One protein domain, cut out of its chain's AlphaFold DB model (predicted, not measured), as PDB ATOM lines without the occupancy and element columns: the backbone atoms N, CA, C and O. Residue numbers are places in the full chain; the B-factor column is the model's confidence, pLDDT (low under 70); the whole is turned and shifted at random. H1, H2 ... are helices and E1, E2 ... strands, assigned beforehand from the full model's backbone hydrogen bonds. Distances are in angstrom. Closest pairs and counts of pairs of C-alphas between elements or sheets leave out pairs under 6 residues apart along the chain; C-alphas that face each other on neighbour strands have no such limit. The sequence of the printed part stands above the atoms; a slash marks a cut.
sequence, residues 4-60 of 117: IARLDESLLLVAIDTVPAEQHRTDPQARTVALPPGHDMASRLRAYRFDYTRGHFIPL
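What this domain is: This is residues 4 to 60 of the 117 residues of an uncharacterized protein of Defluviicoccus sp (UniProt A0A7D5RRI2). One strongly twisted, curled sheet of five short strands makes the body: the hairpin E1 and E2 with E3 beside E1, and a second hairpin, E4 and E5, joined on through the beginning of E2. The short helix H1 only grazes this sheet, and the long loop of residues 19 to 31 lies at the end of the domain far from E5. The printed part has 57 residues with one named helix and five named strands, in the order E1 E2 E3 H1 E4 E5; the sheet runs E3 E1 E2 E4 E5 and is antiparallel throughout. The class is mostly strand, though under half of the residues, 26 of 57, are in named elements. The whole is compact, with a radius of gyration of the C-alphas of 10.8 A and spans of 32 by 24 by 15 A.

Where its parts are: E1, residues 4 to 7, begins with C-alpha 4 at (-0.049, -30.973, -24.323) and is 9.7 A long. E2, residues 12 to 18, is the longest strand, 18.0 A, and ends with C-alpha 18 at (5.342, -34.163, -23.218). E3 is residues 32 to 34, 6.8 A. H1 is residues 41 to 44, 5.1 A. E4, residues 48 to 51, is 9.5 A long. E5, residues 56 to 59, is 10.1 A long and ends with C-alpha 59 at (2.183, -16.964, -39.601).

How they stand to each other: E1 and E2 form a hairpin, antiparallel at 150 degrees, with N 6 and O 15 2.8 A apart and N 17 and O 4 2.9 A apart, within hydrogen-bond range. E3, an edge strand, is antiparallel to E1 at 149 degrees, with N 5 and O 33 at 2.8 A. The pairing of E2 is staggered: residues 12 to 13 pair with E4, residues 13 to 17 with E1. E2 and E4 are antiparallel, with N 13 and O 50 at 2.9 A. E4 and E5 form a hairpin, antiparallel at 142 degrees, with N 49 and O 58 at 2.7 A; E5 is the other edge strand. Among the pairs that are apart are E1 and E4, and E3 and E5. H1 is on the sheet but only grazes it; the closest C-alphas of E2 and H1 are those of Ile 16 and Ala 42, 6.5 A apart. H1 is too short for an O i to N i+4 pair; its one O i to N i+3 pair is within range.

The domain as a whole: The two C-alphas farthest apart, those of Glu 22 and Pro 59, are 32.4 A apart. The printed part has no cut. The link E2 to E3, 13 residues, is long. The mean pLDDT of the printed part is 81.9; residue 44, residues 46 to 48 and residues 59 to 60 are under 70.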
ATOM      1  N   ILE A   4       0.833 -32.119 -24.525       91.00
ATOM      2  CA  ILE A   4      -0.049 -30.973 -24.323       91.00
ATOM      3  C   ILE A   4       0.524 -29.742 -25.017       91.00
ATOM      4  O   ILE A   4       1.731 -29.531 -25.084       91.00
ATOM      5  N   ALA A   5      -0.369 -28.894 -25.495       88.81
ATOM      6  CA  ALA A   5      -0.057 -27.559 -25.967       88.81
ATOM      7  C   ALA A   5      -0.121 -26.564 -24.807       88.81
ATOM      8  O   ALA A   5      -1.103 -26.565 -24.064       88.81
ATOM      9  N   ARG A   6       0.874 -25.679 -24.689       89.25
ATOM     10  CA  ARG A   6       0.800 -24.478 -23.847       89.25
ATOM     11  C   ARG A   6       0.336 -23.289 -24.664       89.25
ATOM     12  O   ARG A   6       0.859 -23.045 -25.756       89.25
ATOM     13  N   LEU A   7      -0.599 -22.541 -24.098       87.88
ATOM     14  CA  LEU A   7      -1.126 -21.321 -24.680       87.88
ATOM     15  C   LEU A   7      -0.594 -20.078 -23.949       87.88
ATOM     16  O   LEU A   7      -0.328 -20.115 -22.745       87.88
ATOM     17  N   ASP A   8      -0.463 -18.969 -24.671       85.31
ATOM     18  CA  ASP A   8      -0.191 -17.652 -24.090       85.31
ATOM     19  C   ASP A   8      -1.471 -16.962 -23.566       85.31
ATOM     20  O   ASP A   8      -2.553 -17.546 -23.498       85.31
ATOM     21  N   GLU A   9      -1.350 -15.702 -23.143       84.81
ATOM     22  CA  GLU A   9      -2.475 -14.871 -22.673       84.81
ATOM     23  C   GLU A   9      -3.549 -14.622 -23.739       84.81
ATOM     24  O   GLU A   9      -4.702 -14.377 -23.394       84.81
ATOM     25  N   SER A  10      -3.190 -14.722 -25.019       81.81
ATOM     26  CA  SER A  10      -4.101 -14.581 -26.159       81.81
ATOM     27  C   SER A  10      -4.637 -15.929 -26.646       81.81
ATOM     28  O   SER A  10      -5.269 -15.991 -27.699       81.81
ATOM     29  N   LEU A  11      -4.400 -17.008 -25.890       81.62
ATOM     30  CA  LEU A  11      -4.771 -18.381 -26.233       81.62
ATOM     31  C   LEU A  11      -4.117 -18.889 -27.530       81.62
ATOM     32  O   LEU A  11      -4.636 -19.797 -28.188       81.62
ATOM     33  N   LEU A  12      -2.954 -18.335 -27.883       83.25
ATOM     34  CA  LEU A  12      -2.134 -18.832 -28.978       83.25
ATOM     35  C   LEU A  12      -1.209 -19.928 -28.473       83.25
ATOM     36  O   LEU A  12      -0.571 -19.794 -27.431       83.25
ATOM     37  N   LEU A  13      -1.105 -21.004 -29.241       83.06
ATOM     38  CA  LEU A  13      -0.189 -22.096 -28.961       83.06
ATOM     39  C   LEU A  13       1.258 -21.615 -29.125       83.06
ATOM     40  O   LEU A  13       1.652 -21.198 -30.215       83.06
ATOM     41  N   VAL A  14       2.039 -21.691 -28.045       80.19
ATOM     42  CA  VAL A  14       3.434 -21.212 -27.991       80.19
ATOM     43  C   VAL A  14       4.457 -22.311 -27.726       80.19
ATOM     44  O   VAL A  14       5.623 -22.150 -28.076       80.19
ATOM     45  N   ALA A  15       4.046 -23.427 -27.125       84.19
ATOM     46  CA  ALA A  15       4.933 -24.548 -26.836       84.19
ATOM     47  C   ALA A  15       4.164 -25.869 -26.757       84.19
ATOM     48  O   ALA A  15       2.940 -25.882 -26.606       84.19
ATOM     49  N   ILE A  16       4.900 -26.974 -26.843       88.31
ATOM     50  CA  ILE A  16       4.390 -28.328 -26.635       88.31
ATOM     51  C   ILE A  16       5.275 -29.000 -25.604       88.31
ATOM     52  O   ILE A  16       6.496 -28.998 -25.754       88.31
ATOM     53  N   ASP A  17       4.634 -29.595 -24.607       88.75
ATOM     54  CA  ASP A  17       5.294 -30.389 -23.586       88.75
ATOM     55  C   ASP A  17       4.771 -31.818 -23.625       88.75
ATOM     56  O   ASP A  17       3.564 -32.054 -23.695       88.75
ATOM     57  N   THR A  18       5.684 -32.768 -23.476       90.50
ATOM     58  CA  THR A  18       5.342 -34.163 -23.218       90.50
ATOM     59  C   THR A  18       5.129 -34.356 -21.721       90.50
ATOM     60  O   THR A  18       6.037 -34.127 -20.919       90.50
ATOM     61  N   VAL A  19       3.935 -34.797 -21.329       89.31
ATOM     62  CA  VAL A  19       3.526 -34.910 -19.922       89.31
ATOM     63  C   VAL A  19       3.153 -36.346 -19.546       89.31
ATOM     64  O   VAL A  19       2.913 -37.187 -20.418       89.31
ATOM     65  N   PRO A  20       3.108 -36.675 -18.245       92.31
ATOM     66  CA  PRO A  20       2.501 -37.916 -17.778       92.31
ATOM     67  C   PRO A  20       1.025 -38.027 -18.192       92.31
ATOM     68  O   PRO A  20       0.337 -37.019 -18.359       92.31
ATOM     69  N   ALA A  21       0.518 -39.253 -18.349       90.06
ATOM     70  CA  ALA A  21      -0.832 -39.495 -18.869       90.06
ATOM     71  C   ALA A  21      -1.933 -38.891 -17.981       90.06
ATOM     72  O   ALA A  21      -2.923 -38.370 -18.484       90.06
ATOM     73  N   GLU A  22      -1.729 -38.884 -16.667       90.81
ATOM     74  CA  GLU A  22      -2.621 -38.270 -15.684       90.81
ATOM     75  C   GLU A  22      -2.745 -36.740 -15.824       90.81
ATOM     76  O   GLU A  22      -3.711 -36.151 -15.337       90.81
ATOM     77  N   GLN A  23      -1.797 -36.095 -16.509       88.00
ATOM     78  CA  GLN A  23      -1.796 -34.655 -16.788       88.00
ATOM     79  C   GLN A  23      -2.294 -34.327 -18.206       88.00
ATOM     80  O   GLN A  23      -2.409 -33.153 -18.559       88.00
ATOM     81  N   HIS A  24      -2.627 -35.334 -19.022       92.00
ATOM     82  CA  HIS A  24      -3.119 -35.147 -20.389       92.00
ATOM     83  C   HIS A  24      -4.595 -34.759 -20.401       92.00
ATOM     84  O   HIS A  24      -5.493 -35.578 -20.586       92.00
ATOM     85  N   ARG A  25      -4.855 -33.474 -20.177       90.69
ATOM     86  CA  ARG A  25      -6.196 -32.893 -20.235       90.69
ATOM     87  C   ARG A  25      -6.137 -31.454 -20.724       90.69
ATOM     88  O   ARG A  25      -5.137 -30.768 -20.536       90.69
ATOM     89  N   THR A  26      -7.230 -30.999 -21.322       90.25
ATOM     90  CA  THR A  26      -7.425 -29.579 -21.618       90.25
ATOM     91  C   THR A  26      -7.832 -28.859 -20.340       90.25
ATOM     92  O   THR A  26      -8.833 -29.217 -19.720       90.25
ATOM     93  N   ASP A  27      -7.059 -27.850 -19.953       89.50
ATOM     94  CA  ASP A  27      -7.303 -27.008 -18.788       89.50
ATOM     95  C   ASP A  27      -7.188 -25.531 -19.205       89.50
ATOM     96  O   ASP A  27      -6.085 -24.984 -19.319       89.50
ATOM     97  N   PRO A  28      -8.329 -24.860 -19.448       81.31
ATOM     98  CA  PRO A  28      -8.342 -23.457 -19.843       81.31
ATOM     99  C   PRO A  28      -7.735 -22.515 -18.796       81.31
ATOM    100  O   PRO A  28      -7.182 -21.484 -19.172       81.31
ATOM    101  N   GLN A  29      -7.802 -22.852 -17.501       85.12
ATOM    102  CA  GLN A  29      -7.221 -22.021 -16.439       85.12
ATOM    103  C   GLN A  29      -5.699 -22.149 -16.410       85.12
ATOM    104  O   GLN A  29      -4.994 -21.153 -16.252       85.12
ATOM    105  N   ALA A  30      -5.187 -23.362 -16.626       86.62
ATOM    106  CA  ALA A  30      -3.756 -23.605 -16.773       86.62
ATOM    107  C   ALA A  30      -3.213 -23.213 -18.161       86.62
ATOM    108  O   ALA A  30      -2.000 -23.261 -18.369       86.62
ATOM    109  N   ARG A  31      -4.088 -22.803 -19.096       88.44
ATOM    110  CA  ARG A  31      -3.765 -22.503 -20.502       88.44
ATOM    111  C   ARG A  31      -3.084 -23.679 -21.196       88.44
ATOM    112  O   ARG A  31      -2.107 -23.512 -21.926       88.44
ATOM    113  N   THR A  32      -3.607 -24.878 -20.967       90.06
ATOM    114  CA  THR A  32      -3.115 -26.101 -21.597       90.06
ATOM    115  C   THR A  32      -4.214 -26.806 -22.376       90.06
ATOM    116  O   THR A  32      -5.384 -26.805 -21.995       90.06
ATOM    117  N   VAL A  33      -3.841 -27.418 -23.497       88.62
ATOM    118  CA  VAL A  33      -4.758 -28.173 -24.358       88.62
ATOM    119  C   VAL A  33      -4.181 -29.559 -24.591       88.62
ATOM    120  O   VAL A  33      -3.037 -29.688 -25.020       88.62
ATOM    121  N   ALA A  34      -4.979 -30.595 -24.341       90.50
ATOM    122  CA  ALA A  34      -4.600 -31.959 -24.684       90.50
ATOM    123  C   ALA A  34      -4.541 -32.114 -26.205       90.50
ATOM    124  O   ALA A  34      -5.524 -31.840 -26.900       90.50
ATOM    125  N   LEU A  35      -3.397 -32.560 -26.723       87.19
ATOM    126  CA  LEU A  35      -3.249 -32.793 -28.153       87.19
ATOM    127  C   LEU A  35      -3.602 -34.246 -28.504       87.19
ATOM    128  O   LEU A  35      -3.313 -35.156 -27.719       87.19
ATOM    129  N   PRO A  36      -4.236 -34.487 -29.665       86.44
ATOM    130  CA  PRO A  36      -4.553 -35.835 -30.112       86.44
ATOM    131  C   PRO A  36      -3.273 -36.599 -30.484       86.44
ATOM    132  O   PRO A  36      -2.316 -35.996 -30.972       86.44
ATOM    133  N   PRO A  37      -3.243 -37.929 -30.312       84.00
ATOM    134  CA  PRO A  37      -2.091 -38.730 -30.708       84.00
ATOM    135  C   PRO A  37      -1.786 -38.567 -32.207       84.00
ATOM    136  O   PRO A  37      -2.697 -38.528 -33.032       84.00
ATOM    137  N   GLY A  38      -0.498 -38.482 -32.555       80.31
ATOM    138  CA  GLY A  38      -0.039 -38.342 -33.943       80.31
ATOM    139  C   GLY A  38      -0.131 -36.925 -34.521       80.31
ATOM    140  O   GLY A  38      -0.016 -36.760 -35.734       80.31
ATOM    141  N   HIS A  39      -0.342 -35.898 -33.693       82.69
ATOM    142  CA  HIS A  39      -0.297 -34.512 -34.154       82.69
ATOM    143  C   HIS A  39       1.102 -34.115 -34.662       82.69
ATOM    144  O   HIS A  39       2.121 -34.521 -34.113       82.69
ATOM    145  N   ASP A  40       1.158 -33.193 -35.623       80.25
ATOM    146  CA  ASP A  40       2.413 -32.605 -36.130       80.25
ATOM    147  C   ASP A  40       2.590 -31.136 -35.688       80.25
ATOM    148  O   ASP A  40       3.189 -30.292 -36.353       80.25
ATOM    149  N   MET A  41       1.992 -30.778 -34.553       76.38
ATOM    150  CA  MET A  41       1.941 -29.385 -34.116       76.38
ATOM    151  C   MET A  41       3.337 -28.819 -33.784       76.38
ATOM    152  O   MET A  41       3.603 -27.654 -34.064       76.38
ATOM    153  N   ALA A  42       4.264 -29.649 -33.288       74.50
ATOM    154  CA  ALA A  42       5.634 -29.239 -32.952       74.50
ATOM    155  C   ALA A  42       6.427 -28.755 -34.175       74.50
ATOM    156  O   ALA A  42       7.139 -27.752 -34.101       74.50
ATOM    157  N   SER A  43       6.274 -29.433 -35.314       73.31
ATOM    158  CA  SER A  43       6.928 -29.051 -36.568       73.31
ATOM    159  C   SER A  43       6.349 -27.748 -37.121       73.31
ATOM    160  O   SER A  43       7.088 -26.899 -37.621       73.31
ATOM    161  N   ARG A  44       5.031 -27.550 -36.980       68.50
ATOM    162  CA  ARG A  44       4.314 -26.366 -37.486       68.50
ATOM    163  C   ARG A  44       4.581 -25.099 -36.678       68.50
ATOM    164  O   ARG A  44       4.607 -24.016 -37.263       68.50
ATOM    165  N   LEU A  45       4.870 -25.235 -35.383       70.75
ATOM    166  CA  LEU A  45       5.195 -24.113 -34.496       70.75
ATOM    167  C   LEU A  45       6.445 -23.326 -34.882       70.75
ATOM    168  O   LEU A  45       6.657 -22.245 -34.351       70.75
ATOM    169  N   ARG A  46       7.295 -23.842 -35.774       66.75
ATOM    170  CA  ARG A  46       8.478 -23.109 -36.257       66.75
ATOM    171  C   ARG A  46       8.145 -22.060 -37.316       66.75
ATOM    172  O   ARG A  46       8.931 -21.141 -37.511       66.75
ATOM    173  N   ALA A  47       7.001 -22.197 -37.986       64.25
ATOM    174  CA  ALA A  47       6.567 -21.304 -39.061       64.25
ATOM    175  C   ALA A  47       5.247 -20.577 -38.745       64.25
ATOM    176  O   ALA A  47       4.984 -19.506 -39.290       64.25
ATOM    177  N   TYR A  48       4.434 -21.122 -37.835       65.44
ATOM    178  CA  TYR A  48       3.098 -20.622 -37.528       65.44
ATOM    179  C   TYR A  48       2.784 -20.728 -36.030       65.44
ATOM    180  O   TYR A  48       3.193 -21.674 -35.370       65.44
ATOM    181  N   ARG A  49       2.001 -19.795 -35.490       76.88
ATOM    182  CA  ARG A  49       1.266 -19.942 -34.225       76.88
ATOM    183  C   ARG A  49      -0.082 -20.585 -34.517       76.88
ATOM    184  O   ARG A  49      -0.642 -20.352 -35.579       76.88
ATOM    185  N   PHE A  50      -0.634 -21.366 -33.601       76.81
ATOM    186  CA  PHE A  50      -2.003 -21.870 -33.743       76.81
ATOM    187  C   PHE A  50      -2.930 -21.088 -32.813       76.81
ATOM    188  O   PHE A  50      -2.698 -21.056 -31.607       76.81
ATOM    189  N   ASP A  51      -3.961 -20.452 -33.363       82.12
ATOM    190  CA  ASP A  51      -5.026 -19.814 -32.591       82.12
ATOM    191  C   ASP A  51      -6.039 -20.879 -32.178       82.12
ATOM    192  O   ASP A  51      -6.811 -21.380 -33.003       82.12
ATOM    193  N   TYR A  52      -6.035 -21.228 -30.890       75.12
ATOM    194  CA  TYR A  52      -6.927 -22.255 -30.365       75.12
ATOM    195  C   TYR A  52      -8.400 -21.831 -30.413       75.12
ATOM    196  O   TYR A  52      -9.273 -22.663 -30.651       75.12
ATOM    197  N   THR A  53      -8.690 -20.541 -30.233       76.88
ATOM    198  CA  THR A  53     -10.072 -20.039 -30.215       76.88
ATOM    199  C   THR A  53     -10.712 -20.076 -31.594       76.88
ATOM    200  O   THR A  53     -11.904 -20.354 -31.718       76.88
ATOM    201  N   ARG A  54      -9.918 -19.815 -32.636       77.00
ATOM    202  CA  ARG A  54     -10.386 -19.738 -34.025       77.00
ATOM    203  C   ARG A  54     -10.031 -20.964 -34.863       77.00
ATOM    204  O   ARG A  54     -10.407 -21.011 -36.033       77.00
ATOM    205  N   GLY A  55      -9.298 -21.923 -34.303       77.00
ATOM    206  CA  GLY A  55      -8.970 -23.197 -34.938       77.00
ATOM    207  C   GLY A  55      -8.101 -23.095 -36.196       77.00
ATOM    208  O   GLY A  55      -8.257 -23.921 -37.093       77.00
ATOM    209  N   HIS A  56      -7.211 -22.101 -36.305       73.94
ATOM    210  CA  HIS A  56      -6.354 -21.927 -37.488       73.94
ATOM    211  C   HIS A  56      -4.929 -21.468 -37.159       73.94
ATOM    212  O   HIS A  56      -4.627 -21.028 -36.054       73.94
ATOM    213  N   PHE A  57      -4.043 -21.582 -38.150       71.69
ATOM    214  CA  PHE A  57      -2.644 -21.173 -38.059       71.69
ATOM    215  C   PHE A  57      -2.454 -19.706 -38.469       71.69
ATOM    216  O   PHE A  57      -2.964 -19.276 -39.500       71.69
ATOM    217  N   ILE A  58      -1.681 -18.965 -37.679       72.44
ATOM    218  CA  ILE A  58      -1.246 -17.588 -37.909       72.44
ATOM    219  C   ILE A  58       0.258 -17.627 -38.221       72.44
ATOM    220  O   ILE A  58       1.003 -18.217 -37.444       72.44
ATOM    221  N   PRO A  59       0.749 -17.026 -39.313       67.44
ATOM    222  CA  PRO A  59       2.183 -16.964 -39.601       67.44
ATOM    223  C   PRO A  59       2.992 -16.354 -38.445       67.44
ATOM    224  O   PRO A  59       2.556 -15.390 -37.818       67.44
ATOM    225  N   LEU A  60       4.174 -16.910 -38.149       65.94
ATOM    226  CA  LEU A  60       5.096 -16.343 -37.151       65.94
ATOM    227  C   LEU A  60       5.832 -15.098 -37.650       65.94
ATOM    228  O   LEU A  60       6.305 -14.299 -36.842       65.94
TER     229      LEU A  60